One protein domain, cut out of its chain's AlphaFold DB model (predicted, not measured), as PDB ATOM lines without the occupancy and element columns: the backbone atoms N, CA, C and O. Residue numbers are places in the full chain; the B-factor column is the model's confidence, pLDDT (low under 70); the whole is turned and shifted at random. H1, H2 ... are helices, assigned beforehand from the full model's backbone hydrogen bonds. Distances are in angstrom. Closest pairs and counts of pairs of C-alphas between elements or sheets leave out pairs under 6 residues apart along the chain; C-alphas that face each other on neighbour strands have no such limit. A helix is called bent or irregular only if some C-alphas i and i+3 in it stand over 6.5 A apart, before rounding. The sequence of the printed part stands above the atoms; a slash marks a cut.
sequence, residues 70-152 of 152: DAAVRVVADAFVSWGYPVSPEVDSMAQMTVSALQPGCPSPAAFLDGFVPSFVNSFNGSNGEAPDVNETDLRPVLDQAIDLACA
ATOM      1  N   ASP A  70     -49.319  54.296 -10.471       89.94
ATOM      2  CA  ASP A  70     -50.709  53.953 -10.778       89.94
ATOM      3  C   ASP A  70     -50.820  52.868 -11.864       89.94
ATOM      4  O   ASP A  70     -51.663  51.974 -11.773       89.94
ATOM      5  N   ALA A  71     -49.968  52.914 -12.894       92.06
ATOM      6  CA  ALA A  71     -49.925  51.880 -13.923       92.06
ATOM      7  C   ALA A  71     -49.366  50.562 -13.366       92.06
ATOM      8  O   ALA A  71     -49.936  49.506 -13.636       92.06
ATOM      9  N   ALA A  72     -48.321  50.623 -12.532       93.38
ATOM     10  CA  ALA A  72     -47.778  49.456 -11.837       93.38
ATOM     11  C   ALA A  72     -48.837  48.775 -10.951       93.38
ATOM     12  O   ALA A  72     -48.968  47.551 -10.968       93.38
ATOM     13  N   VAL A  73     -49.643  49.555 -10.220       93.50
ATOM     14  CA  VAL A  73     -50.732  49.030  -9.377       93.50
ATOM     15  C   VAL A  73     -51.792  48.333 -10.221       93.50
ATOM     16  O   VAL A  73     -52.212  47.235  -9.864       93.50
ATOM     17  N   ARG A  74     -52.187  48.916 -11.360       94.38
ATOM     18  CA  ARG A  74     -53.156  48.281 -12.269       94.38
ATOM     19  C   ARG A  74     -52.638  46.957 -12.822       94.38
ATOM     20  O   ARG A  74     -53.371  45.982 -12.774       94.38
ATOM     21  N   VAL A  75     -51.373  46.890 -13.248       95.62
ATOM     22  CA  VAL A  75     -50.746  45.642 -13.729       95.62
ATOM     23  C   VAL A  75     -50.827  44.531 -12.679       95.62
ATOM     24  O   VAL A  75     -51.220  43.408 -12.991       95.62
ATOM     25  N   VAL A  76     -50.501  44.843 -11.423       94.88
ATOM     26  CA  VAL A  76     -50.549  43.861 -10.333       94.88
ATOM     27  C   VAL A  76     -51.994  43.476  -9.980       94.88
ATOM     28  O   VAL A  76     -52.274  42.300  -9.751       94.88
ATOM     29  N   ALA A  77     -52.927  44.432  -9.961       94.31
ATOM     30  CA  ALA A  77     -54.339  44.164  -9.685       94.31
ATOM     31  C   ALA A  77     -54.984  43.281 -10.769       94.31
ATOM     32  O   ALA A  77     -55.640  42.291 -10.439       94.31
ATOM     33  N   ASP A  78     -54.748  43.581 -12.051       95.31
ATOM     34  CA  ASP A  78     -55.209  42.765 -13.180       95.31
ATOM     35  C   ASP A  78     -54.651  41.339 -13.109       95.31
ATOM     36  O   ASP A  78     -55.377  40.375 -13.365       95.31
ATOM     37  N   ALA A  79     -53.391  41.177 -12.692       94.25
ATOM     38  CA  ALA A  79     -52.796  39.860 -12.500       94.25
ATOM     39  C   ALA A  79     -53.534  39.048 -11.425       94.25
ATOM     40  O   ALA A  79     -53.938  37.916 -11.698       94.25
ATOM     41  N   PHE A  80     -53.806  39.632 -10.251       91.38
ATOM     42  CA  PHE A  80     -54.604  38.967  -9.216       91.38
ATOM     43  C   PHE A  80     -55.991  38.571  -9.730       91.38
ATOM     44  O   PHE A  80     -56.424  37.435  -9.536       91.38
ATOM     45  N   VAL A  81     -56.679  39.463 -10.443       93.12
ATOM     46  CA  VAL A  81     -57.992  39.148 -11.024       93.12
ATOM     47  C   VAL A  81     -57.888  37.995 -12.028       93.12
ATOM     48  O   VAL A  81     -58.717  37.083 -12.009       93.12
ATOM     49  N   SER A  82     -56.837  37.968 -12.853       93.50
ATOM     50  CA  SER A  82     -56.588  36.882 -13.811       93.50
ATOM     51  C   SER A  82     -56.325  35.527 -13.141       93.50
ATOM     52  O   SER A  82     -56.666  34.486 -13.706       93.50
ATOM     53  N   TRP A  83     -55.788  35.532 -11.917       91.31
ATOM     54  CA  TRP A  83     -55.554  34.335 -11.103       91.31
ATOM     55  C   TRP A  83     -56.794  33.874 -10.323       91.31
ATOM     56  O   TRP A  83     -56.743  32.856  -9.637       91.31
ATOM     57  N   GLY A  84     -57.921  34.582 -10.451       89.12
ATOM     58  CA  GLY A  84     -59.204  34.198  -9.861       89.12
ATOM     59  C   GLY A  84     -59.584  34.965  -8.596       89.12
ATOM     60  O   GLY A  84     -60.567  34.599  -7.950       89.12
ATOM     61  N   TYR A  85     -58.855  36.027  -8.240       89.31
ATOM     62  CA  TYR A  85     -59.272  36.922  -7.161       89.31
ATOM     63  C   TYR A  85     -60.467  37.777  -7.614       89.31
ATOM     64  O   TYR A  85     -60.508  38.233  -8.760       89.31
ATOM     65  N   PRO A  86     -61.467  38.011  -6.748       89.69
ATOM     66  CA  PRO A  86     -62.595  38.862  -7.096       89.69
ATOM     67  C   PRO A  86     -62.139  40.314  -7.245       89.69
ATOM     68  O   PRO A  86     -61.317  40.791  -6.471       89.69
ATOM     69  N   VAL A  87     -62.729  41.049  -8.189       91.44
ATOM     70  CA  VAL A  87     -62.530  42.502  -8.278       91.44
ATOM     71  C   VAL A  87     -63.110  43.141  -7.013       91.44
ATOM     72  O   VAL A  87     -64.330  43.200  -6.839       91.44
ATOM     73  N   SER A  88     -62.238  43.575  -6.106       90.56
ATOM     74  CA  SER A  88     -62.605  44.159  -4.820       90.56
ATOM     75  C   SER A  88     -61.545  45.175  -4.370       90.56
ATOM     76  O   SER A  88     -60.383  45.060  -4.763       90.56
ATOM     77  N   PRO A  89     -61.903  46.136  -3.496       91.12
ATOM     78  CA  PRO A  89     -60.941  47.108  -2.966       91.12
ATOM     79  C   PRO A  89     -59.796  46.459  -2.165       91.12
ATOM     80  O   PRO A  89     -58.760  47.085  -1.938       91.12
ATOM     81  N   GLU A  90     -59.962  45.209  -1.722       89.19
ATOM     82  CA  GLU A  90     -58.893  44.441  -1.084       89.19
ATOM     83  C   GLU A  90     -57.811  44.056  -2.097       89.19
ATOM     84  O   GLU A  90     -56.632  44.184  -1.779       89.19
ATOM     85  N   VAL A  91     -58.183  43.674  -3.326       89.62
ATOM     86  CA  VAL A  91     -57.219  43.395  -4.407       89.62
ATOM     87  C   VAL A  91     -56.445  44.651  -4.788       89.62
ATOM     88  O   VAL A  91     -55.219  44.600  -4.869       89.62
ATOM     89  N   ASP A  92     -57.124  45.793  -4.913       91.75
ATOM     90  CA  ASP A  92     -56.456  47.078  -5.152       91.75
ATOM     91  C   ASP A  92     -55.474  47.430  -4.021       91.75
ATOM     92  O   ASP A  92     -54.361  47.893  -4.273       91.75
ATOM     93  N   SER A  93     -55.850  47.166  -2.766       92.75
ATOM     94  CA  SER A  93     -54.980  47.400  -1.604       92.75
ATOM     95  C   SER A  93     -53.770  46.463  -1.590       92.75
ATOM     96  O   SER A  93     -52.657  46.892  -1.280       92.75
ATOM     97  N   MET A  94     -53.956  45.189  -1.949       90.88
ATOM     98  CA  MET A  94     -52.863  44.223  -2.094       90.88
ATOM     99  C   MET A  94     -51.908  44.626  -3.218       90.88
ATOM    100  O   MET A  94     -50.691  44.573  -3.032       90.88
ATOM    101  N   ALA A  95     -52.435  45.086  -4.353       93.19
ATOM    102  CA  ALA A  95     -51.633  45.586  -5.462       93.19
ATOM    103  C   ALA A  95     -50.822  46.831  -5.064       93.19
ATOM    104  O   ALA A  95     -49.615  46.872  -5.298       93.19
ATOM    105  N   GLN A  96     -51.435  47.793  -4.366       94.12
ATOM    106  CA  GLN A  96     -50.735  48.965  -3.823       94.12
ATOM    107  C   GLN A  96     -49.621  48.586  -2.844       94.12
ATOM    108  O   GLN A  96     -48.512  49.118  -2.936       94.12
ATOM    109  N   MET A  97     -49.883  47.650  -1.926       92.81
ATOM    110  CA  MET A  97     -48.866  47.158  -0.991       92.81
ATOM    111  C   MET A  97     -47.722  46.450  -1.718       92.81
ATOM    112  O   MET A  97     -46.559  46.668  -1.383       92.81
ATOM    113  N   THR A  98     -48.040  45.651  -2.738       92.94
ATOM    114  CA  THR A  98     -47.045  44.943  -3.550       92.94
ATOM    115  C   THR A  98     -46.143  45.935  -4.275       92.94
ATOM    116  O   THR A  98     -44.932  45.877  -4.100       92.94
ATOM    117  N   VAL A  99     -46.708  46.907  -5.000       93.69
ATOM    118  CA  VAL A  99     -45.933  47.940  -5.713       93.69
ATOM    119  C   VAL A  99     -45.106  48.792  -4.750       93.69
ATOM    120  O   VAL A  99     -43.938  49.067  -5.016       93.69
ATOM    121  N   SER A 100     -45.659  49.146  -3.588       92.75
ATOM    122  CA  SER A 100     -44.910  49.866  -2.547       92.75
ATOM    123  C   SER A 100     -43.710  49.062  -2.039       92.75
ATOM    124  O   SER A 100     -42.664  49.634  -1.743       92.75
ATOM    125  N   ALA A 101     -43.832  47.734  -1.967       91.88
ATOM    126  CA  ALA A 101     -42.739  46.848  -1.585       91.88
ATOM    127  C   ALA A 101     -41.677  46.673  -2.687       91.88
ATOM    128  O   ALA A 101     -40.568  46.256  -2.365       91.88
ATOM    129  N   LEU A 102     -41.976  47.017  -3.948       91.56
ATOM    130  CA  LEU A 102     -41.017  46.990  -5.062       91.56
ATOM    131  C   LEU A 102     -40.111  48.230  -5.104       91.56
ATOM    132  O   LEU A 102     -38.993  48.143  -5.605       91.56
ATOM    133  N   GLN A 103     -40.551  49.362  -4.542       90.19
ATOM    134  CA  GLN A 103     -39.817  50.639  -4.549       90.19
ATOM    135  C   GLN A 103     -38.357  50.545  -4.047       90.19
ATOM    136  O   GLN A 103     -37.463  51.110  -4.681       90.19
ATOM    137  N   PRO A 104     -38.032  49.794  -2.972       90.81
ATOM    138  CA  PRO A 104     -36.643  49.598  -2.547       90.81
ATOM    139  C   PRO A 104     -35.772  48.843  -3.565       90.81
ATOM    140  O   PRO A 104     -34.545  48.887  -3.469       90.81
ATOM    141  N   GLY A 105     -36.389  48.131  -4.512       89.81
ATOM    142  CA  GLY A 105     -35.733  47.347  -5.554       89.81
ATOM    143  C   GLY A 105     -35.314  48.141  -6.792       89.81
ATOM    144  O   GLY A 105     -34.507  47.631  -7.563       89.81
ATOM    145  N   CYS A 106     -35.771  49.389  -6.966       91.06
ATOM    146  CA  CYS A 106     -35.429  50.232  -8.121       91.06
ATOM    147  C   CYS A 106     -33.932  50.320  -8.482       91.06
ATOM    148  O   CYS A 106     -33.615  50.254  -9.668       91.06
ATOM    149  N   PRO A 107     -32.973  50.425  -7.537       92.69
ATOM    150  CA  PRO A 107     -31.556  50.463  -7.908       92.69
ATOM    151  C   PRO A 107     -31.028  49.136  -8.479       92.69
ATOM    152  O   PRO A 107     -29.947  49.115  -9.068       92.69
ATOM    153  N   SER A 108     -31.722  48.010  -8.278       92.75
ATOM    154  CA  SER A 108     -31.338  46.689  -8.801       92.75
ATOM    155  C   SER A 108     -32.551  45.742  -8.905       92.75
ATOM    156  O   SER A 108     -32.660  44.808  -8.102       92.75
ATOM    157  N   PRO A 109     -33.439  45.930  -9.904       91.19
ATOM    158  CA  PRO A 109     -34.731  45.240  -9.973       91.19
ATOM    159  C   PRO A 109     -34.612  43.715 -10.022       91.19
ATOM    160  O   PRO A 109     -35.207  43.014  -9.207       91.19
ATOM    161  N   ALA A 110     -33.766  43.188 -10.912       91.69
ATOM    162  CA  ALA A 110     -33.589  41.745 -11.069       91.69
ATOM    163  C   ALA A 110     -33.096  41.071  -9.775       91.69
ATOM    164  O   ALA A 110     -33.672  40.077  -9.338       91.69
ATOM    165  N   ALA A 111     -32.079  41.654  -9.127       92.75
ATOM    166  CA  ALA A 111     -31.514  41.122  -7.887       92.75
ATOM    167  C   ALA A 111     -32.498  41.212  -6.710       92.75
ATOM    168  O   ALA A 111     -32.530  40.321  -5.863       92.75
ATOM    169  N   PHE A 112     -33.312  42.271  -6.662       94.12
ATOM    170  CA  PHE A 112     -34.371  42.408  -5.671       94.12
ATOM    171  C   PHE A 112     -35.451  41.335  -5.859       94.12
ATOM    172  O   PHE A 112     -35.804  40.642  -4.903       94.12
ATOM    173  N   LEU A 113     -35.930  41.147  -7.094       94.19
ATOM    174  CA  LEU A 113     -36.982  40.181  -7.408       94.19
ATOM    175  C   LEU A 113     -36.566  38.731  -7.131       94.19
ATOM    176  O   LEU A 113     -37.412  37.950  -6.701       94.19
ATOM    177  N   ASP A 114     -35.288  38.372  -7.285       94.38
ATOM    178  CA  ASP A 114     -34.794  37.029  -6.934       94.38
ATOM    179  C   ASP A 114     -34.941  36.680  -5.446       94.38
ATOM    180  O   ASP A 114     -35.149  35.516  -5.108       94.38
ATOM    181  N   GLY A 115     -34.878  37.668  -4.545       92.69
ATOM    182  CA  GLY A 115     -35.148  37.460  -3.117       92.69
ATOM    183  C   GLY A 115     -36.610  37.700  -2.727       92.69
ATOM    184  O   GLY A 115     -37.149  37.033  -1.837       92.69
ATOM    185  N   PHE A 116     -37.258  38.659  -3.390       93.81
ATOM    186  CA  PHE A 116     -38.610  39.102  -3.064       93.81
ATOM    187  C   PHE A 116     -39.678  38.088  -3.482       93.81
ATOM    188  O   PHE A 116     -40.522  37.735  -2.664       93.81
ATOM    189  N   VAL A 117     -39.627  37.583  -4.719       94.69
ATOM    190  CA  VAL A 117     -40.642  36.684  -5.301       94.69
ATOM    191  C   VAL A 117     -40.877  35.414  -4.468       94.69
ATOM    192  O   VAL A 117     -42.027  35.189  -4.086       94.69
ATOM    193  N   PRO A 118     -39.854  34.613  -4.102       94.12
ATOM    194  CA  PRO A 118     -40.079  33.404  -3.303       94.12
ATOM    195  C   PRO A 118     -40.629  33.727  -1.907       94.12
ATOM    196  O   PRO A 118     -41.485  33.013  -1.382       94.12
ATOM    197  N   SER A 119     -40.182  34.836  -1.309       92.75
ATOM    198  CA  SER A 119     -40.655  35.294   0.003       92.75
ATOM    199  C   SER A 119     -42.113  35.749  -0.048       92.75
ATOM    200  O   SER A 119     -42.898  35.412   0.841       92.75
ATOM    201  N   PHE A 120     -42.481  36.485  -1.100       92.38
ATOM    202  CA  PHE A 120     -43.841  36.936  -1.348       92.38
ATOM    203  C   PHE A 120     -44.771  35.742  -1.526       92.38
ATOM    204  O   PHE A 120     -45.745  35.640  -0.793       92.38
ATOM    205  N   VAL A 121     -44.443  34.808  -2.424       93.12
ATOM    206  CA  VAL A 121     -45.269  33.619  -2.689       93.12
ATOM    207  C   VAL A 121     -45.474  32.802  -1.417       93.12
ATOM    208  O   VAL A 121     -46.610  32.482  -1.071       93.12
ATOM    209  N   ASN A 122     -44.405  32.526  -0.665       92.69
ATOM    210  CA  ASN A 122     -44.505  31.770   0.580       92.69
ATOM    211  C   ASN A 122     -45.364  32.490   1.637       92.69
ATOM    212  O   ASN A 122     -46.188  31.863   2.302       92.69
ATOM    213  N   SER A 123     -45.201  33.809   1.788       89.81
ATOM    214  CA  SER A 123     -45.991  34.603   2.738       89.81
ATOM    215  C   SER A 123     -47.457  34.730   2.317       89.81
ATOM    216  O   SER A 123     -48.348  34.652   3.163       89.81
ATOM    217  N   PHE A 124     -47.701  34.952   1.027       89.44
ATOM    218  CA  PHE A 124     -49.016  35.185   0.446       89.44
ATOM    219  C   PHE A 124     -49.848  33.903   0.491       89.44
ATOM    220  O   PHE A 124     -50.890  33.881   1.141       89.44
ATOM    221  N   ASN A 125     -49.324  32.801  -0.050       90.19
ATOM    222  CA  ASN A 125     -49.992  31.497  -0.035       90.19
ATOM    223  C   ASN A 125     -50.142  30.952   1.397       90.19
ATOM    224  O   ASN A 125     -51.172  30.382   1.745       90.19
ATOM    225  N   GLY A 126     -49.173  31.216   2.282       87.56
ATOM    226  CA  GLY A 126     -49.284  30.871   3.703       87.56
ATOM    227  C   GLY A 126     -50.394  31.622   4.454       87.56
ATOM    228  O   GLY A 126     -50.831  31.157   5.507       87.56
ATOM    229  N   SER A 127     -50.859  32.757   3.923       83.94
ATOM    230  CA  SER A 127     -51.845  33.637   4.570       83.94
ATOM    231  C   SER A 127     -53.197  33.701   3.846       83.94
ATOM    232  O   SER A 127     -54.123  34.321   4.365       83.94
ATOM    233  N   ASN A 128     -53.337  33.064   2.678       76.44
ATOM    234  CA  ASN A 128     -54.449  33.304   1.748       76.44
ATOM    235  C   ASN A 128     -55.731  32.495   1.983       76.44
ATOM    236  O   ASN A 128     -56.735  32.715   1.305       76.44
ATOM    237  N   GLY A 129     -55.743  31.580   2.954       77.00
ATOM    238  CA  GLY A 129     -56.943  30.818   3.312       77.00
ATOM    239  C   GLY A 129     -57.493  29.973   2.153       77.00
ATOM    240  O   GLY A 129     -56.880  28.981   1.780       77.00
ATOM    241  N   GLU A 130     -58.670  30.344   1.633       77.94
ATOM    242  CA  GLU A 130     -59.359  29.682   0.504       77.94
ATOM    243  C   GLU A 130     -59.068  30.331  -0.865       77.94
ATOM    244  O   GLU A 130     -59.612  29.893  -1.881       77.94
ATOM    245  N   ALA A 131     -58.250  31.388  -0.913       77.94
ATOM    246  CA  ALA A 131     -57.899  32.062  -2.159       77.94
ATOM    247  C   ALA A 131     -56.944  31.210  -3.024       77.94
ATOM    248  O   ALA A 131     -56.194  30.392  -2.485       77.94
ATOM    249  N   PRO A 132     -56.960  31.382  -4.361       86.06
ATOM    250  CA  PRO A 132     -56.090  30.619  -5.248       86.06
ATOM    251  C   PRO A 132     -54.612  30.938  -4.995       86.06
ATOM    252  O   PRO A 132     -54.223  32.104  -4.886       86.06
ATOM    253  N   ASP A 133     -53.789  29.891  -4.936       89.12
ATOM    254  CA  ASP A 133     -52.340  30.021  -4.804       89.12
ATOM    255  C   ASP A 133     -51.730  30.708  -6.028       89.12
ATOM    256  O   ASP A 133     -52.109  30.450  -7.174       89.12
ATOM    257  N   VAL A 134     -50.728  31.548  -5.778       88.50
ATOM    258  CA  VAL A 134     -49.934  32.196  -6.825       88.50
ATOM    259  C   VAL A 134     -48.596  31.476  -6.949       88.50
ATOM    260  O   VAL A 134     -47.963  31.164  -5.940       88.50
ATOM    261  N   ASN A 135     -48.142  31.219  -8.178       91.19
ATOM    262  CA  ASN A 135     -46.839  30.603  -8.431       91.19
ATOM    263  C   ASN A 135     -45.781  31.654  -8.767       91.19
ATOM    264  O   ASN A 135     -46.063  32.663  -9.411       91.19
ATOM    265  N   GLU A 136     -44.524  31.365  -8.426       90.94
ATOM    266  CA  GLU A 136     -43.385  32.230  -8.759       90.94
ATOM    267  C   GLU A 136     -43.256  32.471 -10.270       90.94
ATOM    268  O   GLU A 136     -42.903  33.569 -10.695       90.94
ATOM    269  N   THR A 137     -43.574  31.461 -11.087       93.00
ATOM    270  CA  THR A 137     -43.500  31.541 -12.554       93.00
ATOM    271  C   THR A 137     -44.499  32.537 -13.142       93.00
ATOM    272  O   THR A 137     -44.162  33.220 -14.107       93.00
ATOM    273  N   ASP A 138     -45.687  32.651 -12.548       91.00
ATOM    274  CA  ASP A 138     -46.726  33.587 -12.991       91.00
ATOM    275  C   ASP A 138     -46.502  34.987 -12.402       91.00
ATOM    276  O   ASP A 138     -46.741  35.998 -13.059       91.00
ATOM    277  N   LEU A 139     -45.985  35.053 -11.171       92.69
ATOM    278  CA  LEU A 139     -45.757  36.300 -10.448       92.69
ATOM    279  C   LEU A 139     -44.536  37.076 -10.956       92.69
ATOM    280  O   LEU A 139     -44.592  38.299 -11.069       92.69
ATOM    281  N   ARG A 140     -43.424  36.390 -11.260       94.44
ATOM    282  CA  ARG A 140     -42.164  37.032 -11.675       94.44
ATOM    283  C   ARG A 140     -42.338  38.016 -12.843       94.44
ATOM    284  O   ARG A 140     -41.896  39.146 -12.670       94.44
ATOM    285  N   PRO A 141     -42.969  37.664 -13.983       95.12
ATOM    286  CA  PRO A 141     -43.118  38.601 -15.101       95.12
ATOM    287  C   PRO A 141     -44.016  39.803 -14.770       95.12
ATOM    288  O   PRO A 141     -43.770  40.899 -15.263       95.12
ATOM    289  N   VAL A 142     -45.025  39.624 -13.910       95.69
ATOM    290  CA  VAL A 142     -45.904  40.717 -13.461       95.69
ATOM    291  C   VAL A 142     -45.124  41.711 -12.606       95.69
ATOM    292  O   VAL A 142     -45.233  42.918 -12.806       95.69
ATOM    293  N   LEU A 143     -44.314  41.214 -11.667       95.12
ATOM    294  CA  LEU A 143     -43.504  42.072 -10.805       95.12
ATOM    295  C   LEU A 143     -42.352  42.743 -11.554       95.12
ATOM    296  O   LEU A 143     -42.002  43.858 -11.193       95.12
ATOM    297  N   ASP A 144     -41.802  42.098 -12.585       94.81
ATOM    298  CA  ASP A 144     -40.799  42.682 -13.486       94.81
ATOM    299  C   ASP A 144     -41.384  43.886 -14.245       94.81
ATOM    300  O   ASP A 144     -40.834  44.982 -14.209       94.81
ATOM    301  N   GLN A 145     -42.587  43.739 -14.807       94.44
ATOM    302  CA  GLN A 145     -43.295  44.854 -15.436       94.44
ATOM    303  C   GLN A 145     -43.669  45.953 -14.430       94.44
ATOM    304  O   GLN A 145     -43.545  47.142 -14.724       94.44
ATOM    305  N   ALA A 146     -44.150  45.570 -13.245       93.38
ATOM    306  CA  ALA A 146     -44.569  46.520 -12.225       93.38
ATOM    307  C   ALA A 146     -43.388  47.316 -11.655       93.38
ATOM    308  O   ALA A 146     -43.541  48.513 -11.423       93.38
ATOM    309  N   ILE A 147     -42.223  46.690 -11.442       93.38
ATOM    310  CA  ILE A 147     -41.030  47.392 -10.956       93.38
ATOM    311  C   ILE A 147     -40.451  48.314 -12.032       93.38
ATOM    312  O   ILE A 147     -40.057  49.422 -11.694       93.38
ATOM    313  N   ASP A 148     -40.481  47.933 -13.314       92.19
ATOM    314  CA  ASP A 148     -40.077  48.823 -14.411       92.19
ATOM    315  C   ASP A 148     -40.943  50.093 -14.434       92.19
ATOM    316  O   ASP A 148     -40.423  51.203 -14.433       92.19
ATOM    317  N   LEU A 149     -42.269  49.944 -14.341       91.75
ATOM    318  CA  LEU A 149     -43.208  51.074 -14.298       91.75
ATOM    319  C   LEU A 149     -43.062  51.928 -13.030       91.75
ATOM    320  O   LEU A 149     -43.199  53.149 -13.081       91.75
ATOM    321  N   ALA A 150     -42.809  51.289 -11.890       89.19
ATOM    322  CA  ALA A 150     -42.695  51.952 -10.596       89.19
ATOM    323  C   ALA A 150     -41.358  52.688 -10.397       89.19
ATOM    324  O   ALA A 150     -41.259  53.494  -9.470       89.19
ATOM    325  N   CYS A 151     -40.353  52.396 -11.227       87.88
ATOM    326  CA  CYS A 151     -38.999  52.948 -11.143       87.88
ATOM    327  C   CYS A 151     -38.587  53.780 -12.375       87.88
ATOM    328  O   CYS A 151     -37.485  54.334 -12.361       87.88
ATOM    329  N   ALA A 152     -39.424  53.815 -13.421       82.06
ATOM    330  CA  ALA A 152     -39.270  54.658 -14.612       82.06
ATOM    331  C   ALA A 152     -39.391  56.154 -14.297       82.06
ATOM    332  O   ALA A 152     -38.804  56.943 -15.072       82.06
TER     333      ALA A 152
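This is residues 70 to 152 of the 152 residues of an uncharacterized protein of Agromyces intestinalis (UniProt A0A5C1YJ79). What does the model look like at first sight? Two helices side by side, H1 and H4, run opposite ways and make one layer. H2 and H3, joined by a tight turn into an open V, make a second layer across them, in which H2 crosses both H1 and H4 while H3 packs on H4. What is it made of? The printed part has 83 residues with four named helices, in the order H1, H2, H3, H4, and no named strand; the class is all helix. How large is it? It is compact, with a radius of gyration of the C-alphas of 11.8 A and spans of 35 by 24 by 17 A.

What does the first helix meet? H1, residues 70 to 82, touches H2, residues 89 to 105, opposite ways at a steep tilt of 56 degrees; their closest C-alphas, of Ala 77 and Ala 95, are 5.2 A apart. H1 also touches H4, residues 136 to 151, opposite ways at a shallow tilt of 15 degrees, with the closest C-alphas, of Ala 72 and Ala 146, 4.4 A apart. How do the later helices stand? H2 and H3, residues 109 to 127, only just touch, only at the corner by their link, with 3 pairs of C-alphas within 8 A, the closest being Gly 105 and Phe 112 at 5.1 A. H2 touches H4 with residues 99 to 105 alone, only just about perpendicular at 71 degrees, the closest C-alphas being Leu 102 and Ile 147 at 5.9 A. H3 touches H4 opposite ways at a steep tilt of 55 degrees, the closest C-alphas being Val 117 and Glu 136 at 6.3 A, and H1 and H3 are apart. What do the backbone N and O atoms show? Every O i to N i+4 pair is within hydrogen-bond range in H1, against 11 of 13 in H2, 12 of 15 in H3 and 10 of 12 in H4.

Where does the first helix lie? H1 begins at C-alpha 70, (-50.709, 53.953, -10.778), and spans 18.3 A. How long are the others? H2 and H3 each span 25.3 A and H4 spans 21.3 A, ending at C-alpha 151, (-38.999, 52.948, -11.143). Are they even? H2 and H4 are only just irregular, with C-alphas 101 and 104 6.8 A apart and C-alphas 138 and 141 6.53 A apart. H3 has a kink of 38 degrees near residue 116.

How far does it reach? The two C-alphas farthest apart, of Pro 107 and Glu 130, are 35.7 A apart. Are there cuts or long links? The printed part has no cut; the link from H2 to H3 is tight, and those from H1 to H2 and from H3 to H4 are short. Where is confidence low? No printed residue is under 70, and the mean pLDDT of the printed part is 91.2.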